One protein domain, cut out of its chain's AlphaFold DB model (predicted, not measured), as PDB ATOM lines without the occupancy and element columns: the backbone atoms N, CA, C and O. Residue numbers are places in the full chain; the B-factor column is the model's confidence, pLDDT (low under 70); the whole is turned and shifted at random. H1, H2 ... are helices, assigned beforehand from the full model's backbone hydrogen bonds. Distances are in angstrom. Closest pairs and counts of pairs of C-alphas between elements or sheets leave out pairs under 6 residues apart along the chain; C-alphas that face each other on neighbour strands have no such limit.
ATOM      1  N   ALA A 508     -16.711  11.712  24.143       88.94
ATOM      2  CA  ALA A 508     -15.816  12.370  23.188       88.94
ATOM      3  C   ALA A 508     -14.558  12.983  23.841       88.94
ATOM      4  O   ALA A 508     -13.464  12.841  23.306       88.94
ATOM      5  N   VAL A 509     -14.683  13.603  25.021       90.19
ATOM      6  CA  VAL A 509     -13.555  14.218  25.751       90.19
ATOM      7  C   VAL A 509     -12.682  13.147  26.416       90.19
ATOM      8  O   VAL A 509     -11.456  13.234  26.365       90.19
ATOM      9  N   SER A 510     -13.287  12.095  26.984       90.12
ATOM     10  CA  SER A 510     -12.546  10.912  27.454       90.12
ATOM     11  C   SER A 510     -11.772  10.242  26.311       90.12
ATOM     12  O   SER A 510     -10.629   9.826  26.501       90.12
ATOM     13  N   HIS A 511     -12.375  10.153  25.123       90.06
ATOM     14  CA  HIS A 511     -11.738   9.600  23.931       90.06
ATOM     15  C   HIS A 511     -10.600  10.496  23.418       90.06
ATOM     16  O   HIS A 511      -9.529   9.972  23.135       90.06
ATOM     17  N   ASP A 512     -10.766  11.825  23.379       91.06
ATOM     18  CA  ASP A 512      -9.680  12.762  23.044       91.06
ATOM     19  C   ASP A 512      -8.450  12.548  23.940       91.06
ATOM     20  O   ASP A 512      -7.329  12.464  23.447       91.06
ATOM     21  N   VAL A 513      -8.657  12.433  25.258       91.44
ATOM     22  CA  VAL A 513      -7.582  12.202  26.237       91.44
ATOM     23  C   VAL A 513      -6.887  10.859  25.996       91.44
ATOM     24  O   VAL A 513      -5.658  10.785  26.016       91.44
ATOM     25  N   GLN A 514      -7.654   9.801  25.734       90.81
ATOM     26  CA  GLN A 514      -7.107   8.479  25.430       90.81
ATOM     27  C   GLN A 514      -6.319   8.472  24.111       90.81
ATOM     28  O   GLN A 514      -5.221   7.922  24.060       90.81
ATOM     29  N   GLN A 515      -6.828   9.117  23.061       89.88
ATOM     30  CA  GLN A 515      -6.146   9.192  21.768       89.88
ATOM     31  C   GLN A 515      -4.921  10.114  21.799       89.88
ATOM     32  O   GLN A 515      -3.931   9.811  21.139       89.88
ATOM     33  N   TYR A 516      -4.924  11.181  22.606       91.38
ATOM     34  CA  TYR A 516      -3.735  11.999  22.872       91.38
ATOM     35  C   TYR A 516      -2.610  11.142  23.478       91.38
ATOM     36  O   TYR A 516      -1.496  11.127  22.955       91.38
ATOM     37  N   LEU A 517      -2.923  10.370  24.530       91.00
ATOM     38  CA  LEU A 517      -1.983   9.449  25.183       91.00
ATOM     39  C   LEU A 517      -1.421   8.409  24.197       91.00
ATOM     40  O   LEU A 517      -0.208   8.216  24.134       91.00
ATOM     41  N   LEU A 518      -2.290   7.767  23.410       90.12
ATOM     42  CA  LEU A 518      -1.894   6.745  22.436       90.12
ATOM     43  C   LEU A 518      -1.074   7.325  21.275       90.12
ATOM     44  O   LEU A 518      -0.089   6.714  20.869       90.12
ATOM     45  N   SER A 519      -1.426   8.510  20.771       89.88
ATOM     46  CA  SER A 519      -0.716   9.156  19.656       89.88
ATOM     47  C   SER A 519       0.677   9.643  20.062       89.88
ATOM     48  O   SER A 519       1.633   9.453  19.310       89.88
ATOM     49  N   ARG A 520       0.818  10.213  21.269       89.50
ATOM     50  CA  ARG A 520       2.124  10.543  21.868       89.50
ATOM     51  C   ARG A 520       2.985   9.292  22.034       89.50
ATOM     52  O   ARG A 520       4.128   9.282  21.587       89.50
ATOM     53  N   LEU A 521       2.423   8.219  22.597       88.69
ATOM     54  CA  LEU A 521       3.128   6.945  22.760       88.69
ATOM     55  C   LEU A 521       3.541   6.333  21.411       88.69
ATOM     56  O   LEU A 521       4.644   5.817  21.296       88.69
ATOM     57  N   ALA A 522       2.702   6.405  20.377       88.56
ATOM     58  CA  ALA A 522       3.036   5.896  19.045       88.56
ATOM     59  C   ALA A 522       4.164   6.698  18.365       88.56
ATOM     60  O   ALA A 522       5.000   6.110  17.680       88.56
ATOM     61  N   ALA A 523       4.213   8.017  18.576       88.88
ATOM     62  CA  ALA A 523       5.211   8.899  17.973       88.88
ATOM     63  C   ALA A 523       6.586   8.865  18.674       88.88
ATOM     64  O   ALA A 523       7.620   8.949  18.010       88.88
ATOM     65  N   GLU A 524       6.624   8.757  20.006       89.25
ATOM     66  CA  GLU A 524       7.832   9.037  20.794       89.25
ATOM     67  C   GLU A 524       8.514   7.778  21.338       89.25
ATOM     68  O   GLU A 524       8.069   7.152  22.300       89.25
ATOM     69  N   LYS A 525       9.669   7.439  20.754       88.12
ATOM     70  CA  LYS A 525      10.465   6.252  21.118       88.12
ATOM     71  C   LYS A 525      10.946   6.267  22.572       88.12
ATOM     72  O   LYS A 525      10.979   5.216  23.209       88.12
ATOM     73  N   ASP A 526      11.279   7.437  23.108       87.94
ATOM     74  CA  ASP A 526      11.748   7.583  24.492       87.94
ATOM     75  C   ASP A 526      10.607   7.320  25.493       87.94
ATOM     76  O   ASP A 526      10.788   6.639  26.504       87.94
ATOM     77  N   LEU A 527       9.386   7.743  25.147       87.69
ATOM     78  CA  LEU A 527       8.170   7.459  25.909       87.69
ATOM     79  C   LEU A 527       7.780   5.970  25.831       87.69
ATOM     80  O   LEU A 527       7.423   5.370  26.846       87.69
ATOM     81  N   GLN A 528       7.922   5.339  24.657       88.56
ATOM     82  CA  GLN A 528       7.780   3.881  24.500       88.56
ATOM     83  C   GLN A 528       8.779   3.119  25.375       88.56
ATOM     84  O   GLN A 528       8.414   2.115  25.985       88.56
ATOM     85  N   PHE A 529      10.028   3.590  25.454       86.25
ATOM     86  CA  PHE A 529      11.061   3.000  26.300       86.25
ATOM     87  C   PHE A 529      10.709   3.124  27.790       86.25
ATOM     88  O   PHE A 529      10.731   2.114  28.495       86.25
ATOM     89  N   ALA A 530      10.294   4.311  28.249       85.00
ATOM     90  CA  ALA A 530       9.875   4.549  29.633       85.00
ATOM     91  C   ALA A 530       8.695   3.654  30.068       85.00
ATOM     92  O   ALA A 530       8.700   3.104  31.172       85.00
ATOM     93  N   PHE A 531       7.707   3.442  29.190       83.56
ATOM     94  CA  PHE A 531       6.562   2.565  29.466       83.56
ATOM     95  C   PHE A 531       6.812   1.072  29.197       83.56
ATOM     96  O   PHE A 531       5.976   0.253  29.578       83.56
ATOM     97  N   ARG A 532       7.939   0.670  28.593       81.94
ATOM     98  CA  ARG A 532       8.164  -0.706  28.097       81.94
ATOM     99  C   ARG A 532       8.016  -1.799  29.161       81.94
ATOM    100  O   ARG A 532       7.533  -2.880  28.846       81.94
ATOM    101  N   ALA A 533       8.408  -1.518  30.405       75.31
ATOM    102  CA  ALA A 533       8.268  -2.442  31.538       75.31
ATOM    103  C   ALA A 533       6.869  -2.422  32.198       75.31
ATOM    104  O   ALA A 533       6.579  -3.254  33.050       75.31
ATOM    105  N   HIS A 534       6.007  -1.477  31.811       74.25
ATOM    106  CA  HIS A 534       4.790  -1.085  32.529       74.25
ATOM    107  C   HIS A 534       3.517  -1.092  31.656       74.25
ATOM    108  O   HIS A 534       2.471  -0.589  32.070       74.25
ATOM    109  N   MET A 535       3.571  -1.701  30.466       68.06
ATOM    110  CA  MET A 535       2.443  -1.776  29.518       68.06
ATOM    111  C   MET A 535       1.217  -2.551  30.042       68.06
ATOM    112  O   MET A 535       0.124  -2.376  29.514       68.06
ATOM    113  N   HIS A 536       1.377  -3.391  31.071       65.38
ATOM    114  CA  HIS A 536       0.296  -4.190  31.671       65.38
ATOM    115  C   HIS A 536      -0.381  -3.527  32.886       65.38
ATOM    116  O   HIS A 536      -1.201  -4.158  33.545       65.38
ATOM    117  N   SER A 537      -0.028  -2.280  33.204       71.94
ATOM    118  CA  SER A 537      -0.556  -1.536  34.358       71.94
ATOM    119  C   SER A 537      -1.404  -0.343  33.918       71.94
ATOM    120  O   SER A 537      -1.055   0.347  32.960       71.94
ATOM    121  N   ASP A 538      -2.479  -0.051  34.659       82.25
ATOM    122  CA  ASP A 538      -3.513   0.953  34.337       82.25
ATOM    123  C   ASP A 538      -3.058   2.430  34.411       82.25
ATOM    124  O   ASP A 538      -3.857   3.337  34.657       82.25
ATOM    125  N   PHE A 539      -1.781   2.722  34.154       84.56
ATOM    126  CA  PHE A 539      -1.246   4.085  34.115       84.56
ATOM    127  C   PHE A 539      -1.987   4.983  33.116       84.56
ATOM    128  O   PHE A 539      -2.192   6.159  33.404       84.56
ATOM    129  N   PHE A 540      -2.477   4.451  31.991       86.12
ATOM    130  CA  PHE A 540      -3.322   5.210  31.058       86.12
ATOM    131  C   PHE A 540      -4.685   5.579  31.665       86.12
ATOM    132  O   PHE A 540      -5.154   6.703  31.483       86.12
ATOM    133  N   GLY A 541      -5.291   4.680  32.448       87.88
ATOM    134  CA  GLY A 541      -6.500   4.969  33.223       87.88
ATOM    135  C   GLY A 541      -6.245   6.026  34.300       87.88
ATOM    136  O   GLY A 541      -7.002   6.993  34.410       87.88
ATOM    137  N   LEU A 542      -5.132   5.895  35.030       89.94
ATOM    138  CA  LEU A 542      -4.698   6.840  36.058       89.94
ATOM    139  C   LEU A 542      -4.432   8.238  35.483       89.94
ATOM    140  O   LEU A 542      -4.914   9.221  36.039       89.94
ATOM    141  N   LEU A 543      -3.716   8.342  34.359       90.69
ATOM    142  CA  LEU A 543      -3.445   9.607  33.666       90.69
ATOM    143  C   LEU A 543      -4.729  10.231  33.101       90.69
ATOM    144  O   LEU A 543      -4.936  11.437  33.250       90.69
ATOM    145  N   ARG A 544      -5.638   9.428  32.528       90.31
ATOM    146  CA  ARG A 544      -6.952   9.908  32.063       90.31
ATOM    147  C   ARG A 544      -7.757  10.545  33.196       90.31
ATOM    148  O   ARG A 544      -8.325  11.613  33.000       90.31
ATOM    149  N   ILE A 545      -7.777   9.924  34.376       89.38
ATOM    150  CA  ILE A 545      -8.485  10.450  35.553       89.38
ATOM    151  C   ILE A 545      -7.755  11.679  36.120       89.38
ATOM    152  O   ILE A 545      -8.348  12.754  36.206       89.38
ATOM    153  N   LYS A 546      -6.461  11.560  36.449       91.25
ATOM    154  CA  LYS A 546      -5.670  12.628  37.092       91.25
ATOM    155  C   LYS A 546      -5.506  13.893  36.252       91.25
ATOM    156  O   LYS A 546      -5.316  14.962  36.815       91.25
ATOM    157  N   SER A 547      -5.576  13.794  34.927       90.94
ATOM    158  CA  SER A 547      -5.505  14.975  34.061       90.94
ATOM    159  C   SER A 547      -6.755  15.844  34.099       90.94
ATOM    160  O   SER A 547      -6.667  17.024  33.772       90.94
ATOM    161  N   SER A 548      -7.927  15.318  34.478       89.25
ATOM    162  CA  SER A 548      -9.209  16.046  34.422       89.25
ATOM    163  C   SER A 548      -9.497  16.700  33.050       89.25
ATOM    164  O   SER A 548     -10.076  17.782  32.970       89.25
ATOM    165  N   ALA A 549      -9.048  16.058  31.961       89.94
ATOM    166  CA  ALA A 549      -9.047  16.579  30.584       89.94
ATOM    167  C   ALA A 549      -8.202  17.857  30.334       89.94
ATOM    168  O   ALA A 549      -8.322  18.505  29.289       89.94
ATOM    169  N   CYS A 550      -7.286  18.193  31.246       92.69
ATOM    170  CA  CYS A 550      -6.205  19.147  31.013       92.69
ATOM    171  C   CYS A 550      -5.097  18.480  30.178       92.69
ATOM    172  O   CYS A 550      -4.351  17.637  30.678       92.69
ATOM    173  N   LEU A 551      -4.973  18.859  28.903       91.31
ATOM    174  CA  LEU A 551      -3.929  18.325  28.024       91.31
ATOM    175  C   LEU A 551      -2.534  18.819  28.431       91.31
ATOM    176  O   LEU A 551      -1.588  18.051  28.323       91.31
ATOM    177  N   LEU A 552      -2.412  20.032  28.982       90.81
ATOM    178  CA  LEU A 552      -1.144  20.552  29.511       90.81
ATOM    179  C   LEU A 552      -0.579  19.671  30.638       90.81
ATOM    180  O   LEU A 552       0.618  19.423  30.656       90.81
ATOM    181  N   TYR A 553      -1.435  19.166  31.537       93.50
ATOM    182  CA  TYR A 553      -1.038  18.234  32.601       93.50
ATOM    183  C   TYR A 553      -0.457  16.933  32.022       93.50
ATOM    184  O   TYR A 553       0.531  16.405  32.532       93.50
ATOM    185  N   LEU A 554      -1.050  16.425  30.933       92.06
ATOM    186  CA  LEU A 554      -0.540  15.247  30.227       92.06
ATOM    187  C   LEU A 554       0.771  15.557  29.510       92.06
ATOM    188  O   LEU A 554       1.732  14.829  29.707       92.06
ATOM    189  N   GLU A 555       0.831  16.648  28.748       90.25
ATOM    190  CA  GLU A 555       2.019  17.118  28.028       90.25
ATOM    191  C   GLU A 555       3.240  17.188  28.957       90.25
ATOM    192  O   GLU A 555       4.239  16.516  28.715       90.25
ATOM    193  N   THR A 556       3.118  17.887  30.090       90.06
ATOM    194  CA  THR A 556       4.206  18.022  31.074       90.06
ATOM    195  C   THR A 556       4.623  16.705  31.729       90.06
ATOM    196  O   THR A 556       5.792  16.544  32.067       90.06
ATOM    197  N   ILE A 557       3.702  15.751  31.921       91.56
ATOM    198  CA  ILE A 557       4.029  14.453  32.534       91.56
ATOM    199  C   ILE A 557       4.605  13.474  31.508       91.56
ATOM    200  O   ILE A 557       5.537  12.745  31.838       91.56
ATOM    201  N   LEU A 558       4.098  13.449  30.274       90.31
ATOM    202  CA  LEU A 558       4.649  12.612  29.207       90.31
ATOM    203  C   LEU A 558       6.052  13.082  28.809       90.31
ATOM    204  O   LEU A 558       6.938  12.243  28.665       90.31
ATOM    205  N   ASP A 559       6.289  14.394  28.727       88.44
ATOM    206  CA  ASP A 559       7.633  14.953  28.532       88.44
ATOM    207  C   ASP A 559       8.568  14.554  29.689       88.44
ATOM    208  O   ASP A 559       9.658  14.034  29.452       88.44
ATOM    209  N   ALA A 560       8.116  14.688  30.942       87.62
ATOM    210  CA  ALA A 560       8.884  14.280  32.122       87.62
ATOM    211  C   ALA A 560       9.199  12.770  32.175       87.62
ATOM    212  O   ALA A 560      10.243  12.382  32.706       87.62
ATOM    213  N   LEU A 561       8.317  11.915  31.646       89.56
ATOM    214  CA  LEU A 561       8.541  10.470  31.513       89.56
ATOM    215  C   LEU A 561       9.510  10.146  30.367       89.56
ATOM    216  O   LEU A 561      10.404   9.325  30.550       89.56
ATOM    217  N   GLY A 562       9.357  10.791  29.205       86.88
ATOM    218  CA  GLY A 562      10.237  10.602  28.046       86.88
ATOM    219  C   GLY A 562      11.670  11.069  28.309       86.88
ATOM    220  O   GLY A 562      12.622  10.409  27.909       86.88
ATOM    221  N   GLU A 563      11.841  12.151  29.070       85.88
ATOM    222  CA  GLU A 563      13.150  12.640  29.531       85.88
ATOM    223  C   GLU A 563      13.701  11.861  30.740       85.88
ATOM    224  O   GLU A 563      14.761  12.202  31.266       85.88
ATOM    225  N   LEU A 564      12.993  10.817  31.198       84.00
ATOM    226  CA  LEU A 564      13.308   9.997  32.378       84.00
ATOM    227  C   LEU A 564      13.462  10.803  33.688       84.00
ATOM    228  O   LEU A 564      13.934  10.278  34.700       84.00
ATOM    229  N   TRP A 565      13.016  12.065  33.702       81.50
ATOM    230  CA  TRP A 565      12.968  12.910  34.895       81.50
ATOM    231  C   TRP A 565      11.922  12.414  35.898       81.50
ATOM    232  O   TRP A 565      12.066  12.652  37.095       81.50
ATOM    233  N   VAL A 566      10.908  11.678  35.436       86.12
ATOM    234  CA  VAL A 566       9.919  10.935  36.228       86.12
ATOM    235  C   VAL A 566       9.957   9.463  35.820       86.12
ATOM    236  O   VAL A 566      10.144   9.142  34.651       86.12
ATOM    237  N   LYS A 567       9.741   8.559  36.782       85.94
ATOM    238  CA  LYS A 567       9.520   7.132  36.504       85.94
ATOM    239  C   LYS A 567       8.028   6.771  36.610       85.94
ATOM    240  O   LYS A 567       7.339   7.406  37.414       85.94
ATOM    241  N   PRO A 568       7.513   5.762  35.877       85.00
ATOM    242  CA  PRO A 568       6.090   5.406  35.893       85.00
ATOM    243  C   PRO A 568       5.513   5.129  37.288       85.00
ATOM    244  O   PRO A 568       4.399   5.551  37.587       85.00
ATOM    245  N   GLU A 569       6.276   4.515  38.194       85.56
ATOM    246  CA  GLU A 569       5.821   4.210  39.558       85.56
ATOM    247  C   GLU A 569       5.605   5.494  40.383       85.56
ATOM    248  O   GLU A 569       4.760   5.536  41.278       85.56
ATOM    249  N   GLN A 570       6.309   6.583  40.047       86.19
ATOM    250  CA  GLN A 570       6.146   7.883  40.706       86.19
ATOM    251  C   GLN A 570       4.837   8.597  40.313       86.19
ATOM    252  O   GLN A 570       4.388   9.480  41.046       86.19
ATOM    253  N   LEU A 571       4.165   8.182  39.227       86.62
ATOM    254  CA  LEU A 571       2.878   8.747  38.784       86.62
ATOM    255  C   LEU A 571       1.756   8.574  39.818       86.62
ATOM    256  O   LEU A 571       0.793   9.347  39.818       86.62
ATOM    257  N   ALA A 572       1.876   7.603  40.728       86.56
ATOM    258  CA  ALA A 572       0.956   7.430  41.849       86.56
ATOM    259  C   ALA A 572       0.935   8.659  42.781       86.56
ATOM    260  O   ALA A 572      -0.144   9.068  43.214       86.56
ATOM    261  N   PHE A 573       2.083   9.307  43.002       87.62
ATOM    262  CA  PHE A 573       2.245  10.408  43.963       87.62
ATOM    263  C   PHE A 573       1.997  11.807  43.378       87.62
ATOM    264  O   PHE A 573       1.766  12.744  44.136       87.62
ATOM    265  N   ILE A 574       2.016  11.973  42.049       90.38
ATOM    266  CA  ILE A 574       1.749  13.278  41.413       90.38
ATOM    267  C   ILE A 574       0.273  13.676  41.640       90.38
ATOM    268  O   ILE A 574      -0.609  12.871  41.313       90.38
ATOM    269  N   PRO A 575      -0.045  14.867  42.186       90.81
ATOM    270  CA  PRO A 575      -1.429  15.277  42.438       90.81
ATOM    271  C   PRO A 575      -2.246  15.431  41.150       90.81
ATOM    272  O   PRO A 575      -1.775  16.031  40.193       90.81
ATOM    273  N   GLY A 576      -3.497  14.960  41.137       88.31
ATOM    274  CA  GLY A 576      -4.400  15.038  39.973       88.31
ATOM    275  C   GLY A 576      -5.050  16.409  39.737       88.31
ATOM    276  O   GLY A 576      -6.238  16.478  39.435       88.31
ATOM    277  N   THR A 577      -4.313  17.502  39.946       90.31
ATOM    278  CA  THR A 577      -4.758  18.877  39.665       90.31
ATOM    279  C   THR A 577      -3.598  19.688  39.097       90.31
ATOM    280  O   THR A 577      -2.442  19.443  39.431       90.31
ATOM    281  N   LEU A 578      -3.889  20.686  38.255       90.94
ATOM    282  CA  LEU A 578      -2.842  21.503  37.630       90.94
ATOM    283  C   LEU A 578      -2.012  22.281  38.670       90.94
ATOM    284  O   LEU A 578      -0.788  22.283  38.604       90.94
ATOM    285  N   ASN A 579      -2.665  22.843  39.690       91.94
ATOM    286  CA  ASN A 579      -2.000  23.578  40.773       91.94
ATOM    287  C   ASN A 579      -1.152  22.641  41.655       91.94
ATOM    288  O   ASN A 579      -0.047  22.993  42.062       91.94
ATOM    289  N   GLY A 580      -1.633  21.418  41.913       91.56
ATOM    290  CA  GLY A 580      -0.871  20.400  42.639       91.56
ATOM    291  C   GLY A 580       0.324  19.869  41.841       91.56
ATOM    292  O   GLY A 580       1.378  19.615  42.420       91.56
ATOM    293  N   LEU A 581       0.199  19.776  40.512       92.38
ATOM    294  CA  LEU A 581       1.320  19.498  39.615       92.38
ATOM    295  C   LEU A 581       2.355  20.630  39.640       92.38
ATOM    296  O   LEU A 581       3.543  20.339  39.702       92.38
ATOM    297  N   TYR A 582       1.937  21.900  39.626       93.06
ATOM    298  CA  TYR A 582       2.852  23.046  39.709       93.06
ATOM    299  C   TYR A 582       3.589  23.117  41.052       93.06
ATOM    300  O   TYR A 582       4.799  23.348  41.073       93.06
ATOM    301  N   LEU A 583       2.906  22.821  42.163       90.75
ATOM    302  CA  LEU A 583       3.545  22.680  43.473       90.75
ATOM    303  C   LEU A 583       4.573  21.537  43.477       90.75
ATOM    304  O   LEU A 583       5.707  21.738  43.904       90.75
ATOM    305  N   TRP A 584       4.204  20.363  42.961       90.62
ATOM    306  CA  TRP A 584       5.092  19.200  42.846       90.62
ATOM    307  C   TRP A 584       6.299  19.476  41.921       90.62
ATOM    308  O   TRP A 584       7.422  19.081  42.232       90.62
ATOM    309  N   LEU A 585       6.091  20.217  40.828       89.31
ATOM    310  CA  LEU A 585       7.120  20.673  39.887       89.31
ATOM    311  C   LEU A 585       8.123  21.596  40.592       89.31
ATOM    312  O   LEU A 585       9.323  21.334  40.550       89.31
ATOM    313  N   CYS A 586       7.646  22.615  41.313       89.38
ATOM    314  CA  CYS A 586       8.502  23.529  42.076       89.38
ATOM    315  C   CYS A 586       9.240  22.817  43.214       89.38
ATOM    316  O   CYS A 586      10.440  23.027  43.395       89.38
ATOM    317  N   GLN A 587       8.572  21.915  43.937       88.06
ATOM    318  CA  GLN A 587       9.219  21.061  44.933       88.06
ATOM    319  C   GLN A 587      10.352  20.243  44.308       88.06
ATOM    320  O   GLN A 587      11.446  20.204  44.864       88.06
ATOM    321  N   ARG A 588      10.143  19.630  43.137       85.31
ATOM    322  CA  ARG A 588      11.151  18.779  42.485       85.31
ATOM    323  C   ARG A 588      12.297  19.561  41.830       85.31
ATOM    324  O   ARG A 588      13.398  19.025  41.761       85.31
ATOM    325  N   ILE A 589      12.071  20.799  41.381       83.88
ATOM    326  CA  ILE A 589      13.125  21.684  40.844       83.88
ATOM    327  C   ILE A 589      13.965  22.295  41.978       83.88
ATOM    328  O   ILE A 589      15.187  22.319  41.882       83.88
ATOM    329  N   PHE A 590      13.330  22.779  43.053       84.25
ATOM    330  CA  PHE A 590      13.990  23.592  44.086       84.25
ATOM    331  C   PHE A 590      14.279  22.846  45.404       84.25
ATOM    332  O   PHE A 590      14.644  23.486  46.394       84.25
ATOM    333  N   SER A 591      14.125  21.516  45.440       74.56
ATOM    334  CA  SER A 591      14.491  20.691  46.603       74.56
ATOM    335  C   SER A 591      15.990  20.779  46.920       74.56
ATOM    336  O   SER A 591      16.804  20.661  46.003       74.56
TER     337      SER A 591
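What this domain is: This is residues 508 to 591 of the 874 residues of an uncharacterized protein of Fasciola hepatica (UniProt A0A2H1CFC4). Three longer helices, H1, H4 and H6, stand in a loose row with H4 in the middle; H2 crosses one end of H1 and H4. The printed part has 84 residues, with six named helices, H1 to H6 in chain order, and no named strand: all helix. It is compact, radius of gyration of the C-alphas 12.2 A, spanning 33 by 28 by 20 A.

How they stand to each other: H1, residues 508 to 523, touches H3, residues 539 to 546, with residues 510 to 517 alone; the closest C-alphas, Val 513 and Arg 544, are 6.3 A apart. H2, residues 525 to 531, touches H4, residues 551 to 562, about perpendicular at 89 degrees; the closest C-alphas, Leu 527 and Gly 562, are 4.3 A apart. H6, residues 578 to 590, and H5, residues 568 to 572, touch no helix. Every O i to N i+4 pair is within hydrogen-bond range except in H5: 0 of 1, with 1 of 2 O i to N i+3.

Where its parts are: H1, 21.9 A long, begins at C-alpha 508 (-15.816, 12.370, 23.188). H6, 18.1 A, ends at C-alpha 590 (13.990, 23.592, 44.086).

The domain as a whole: The printed part has no cut and no long link. Residues 535 to 536 are under pLDDT 70.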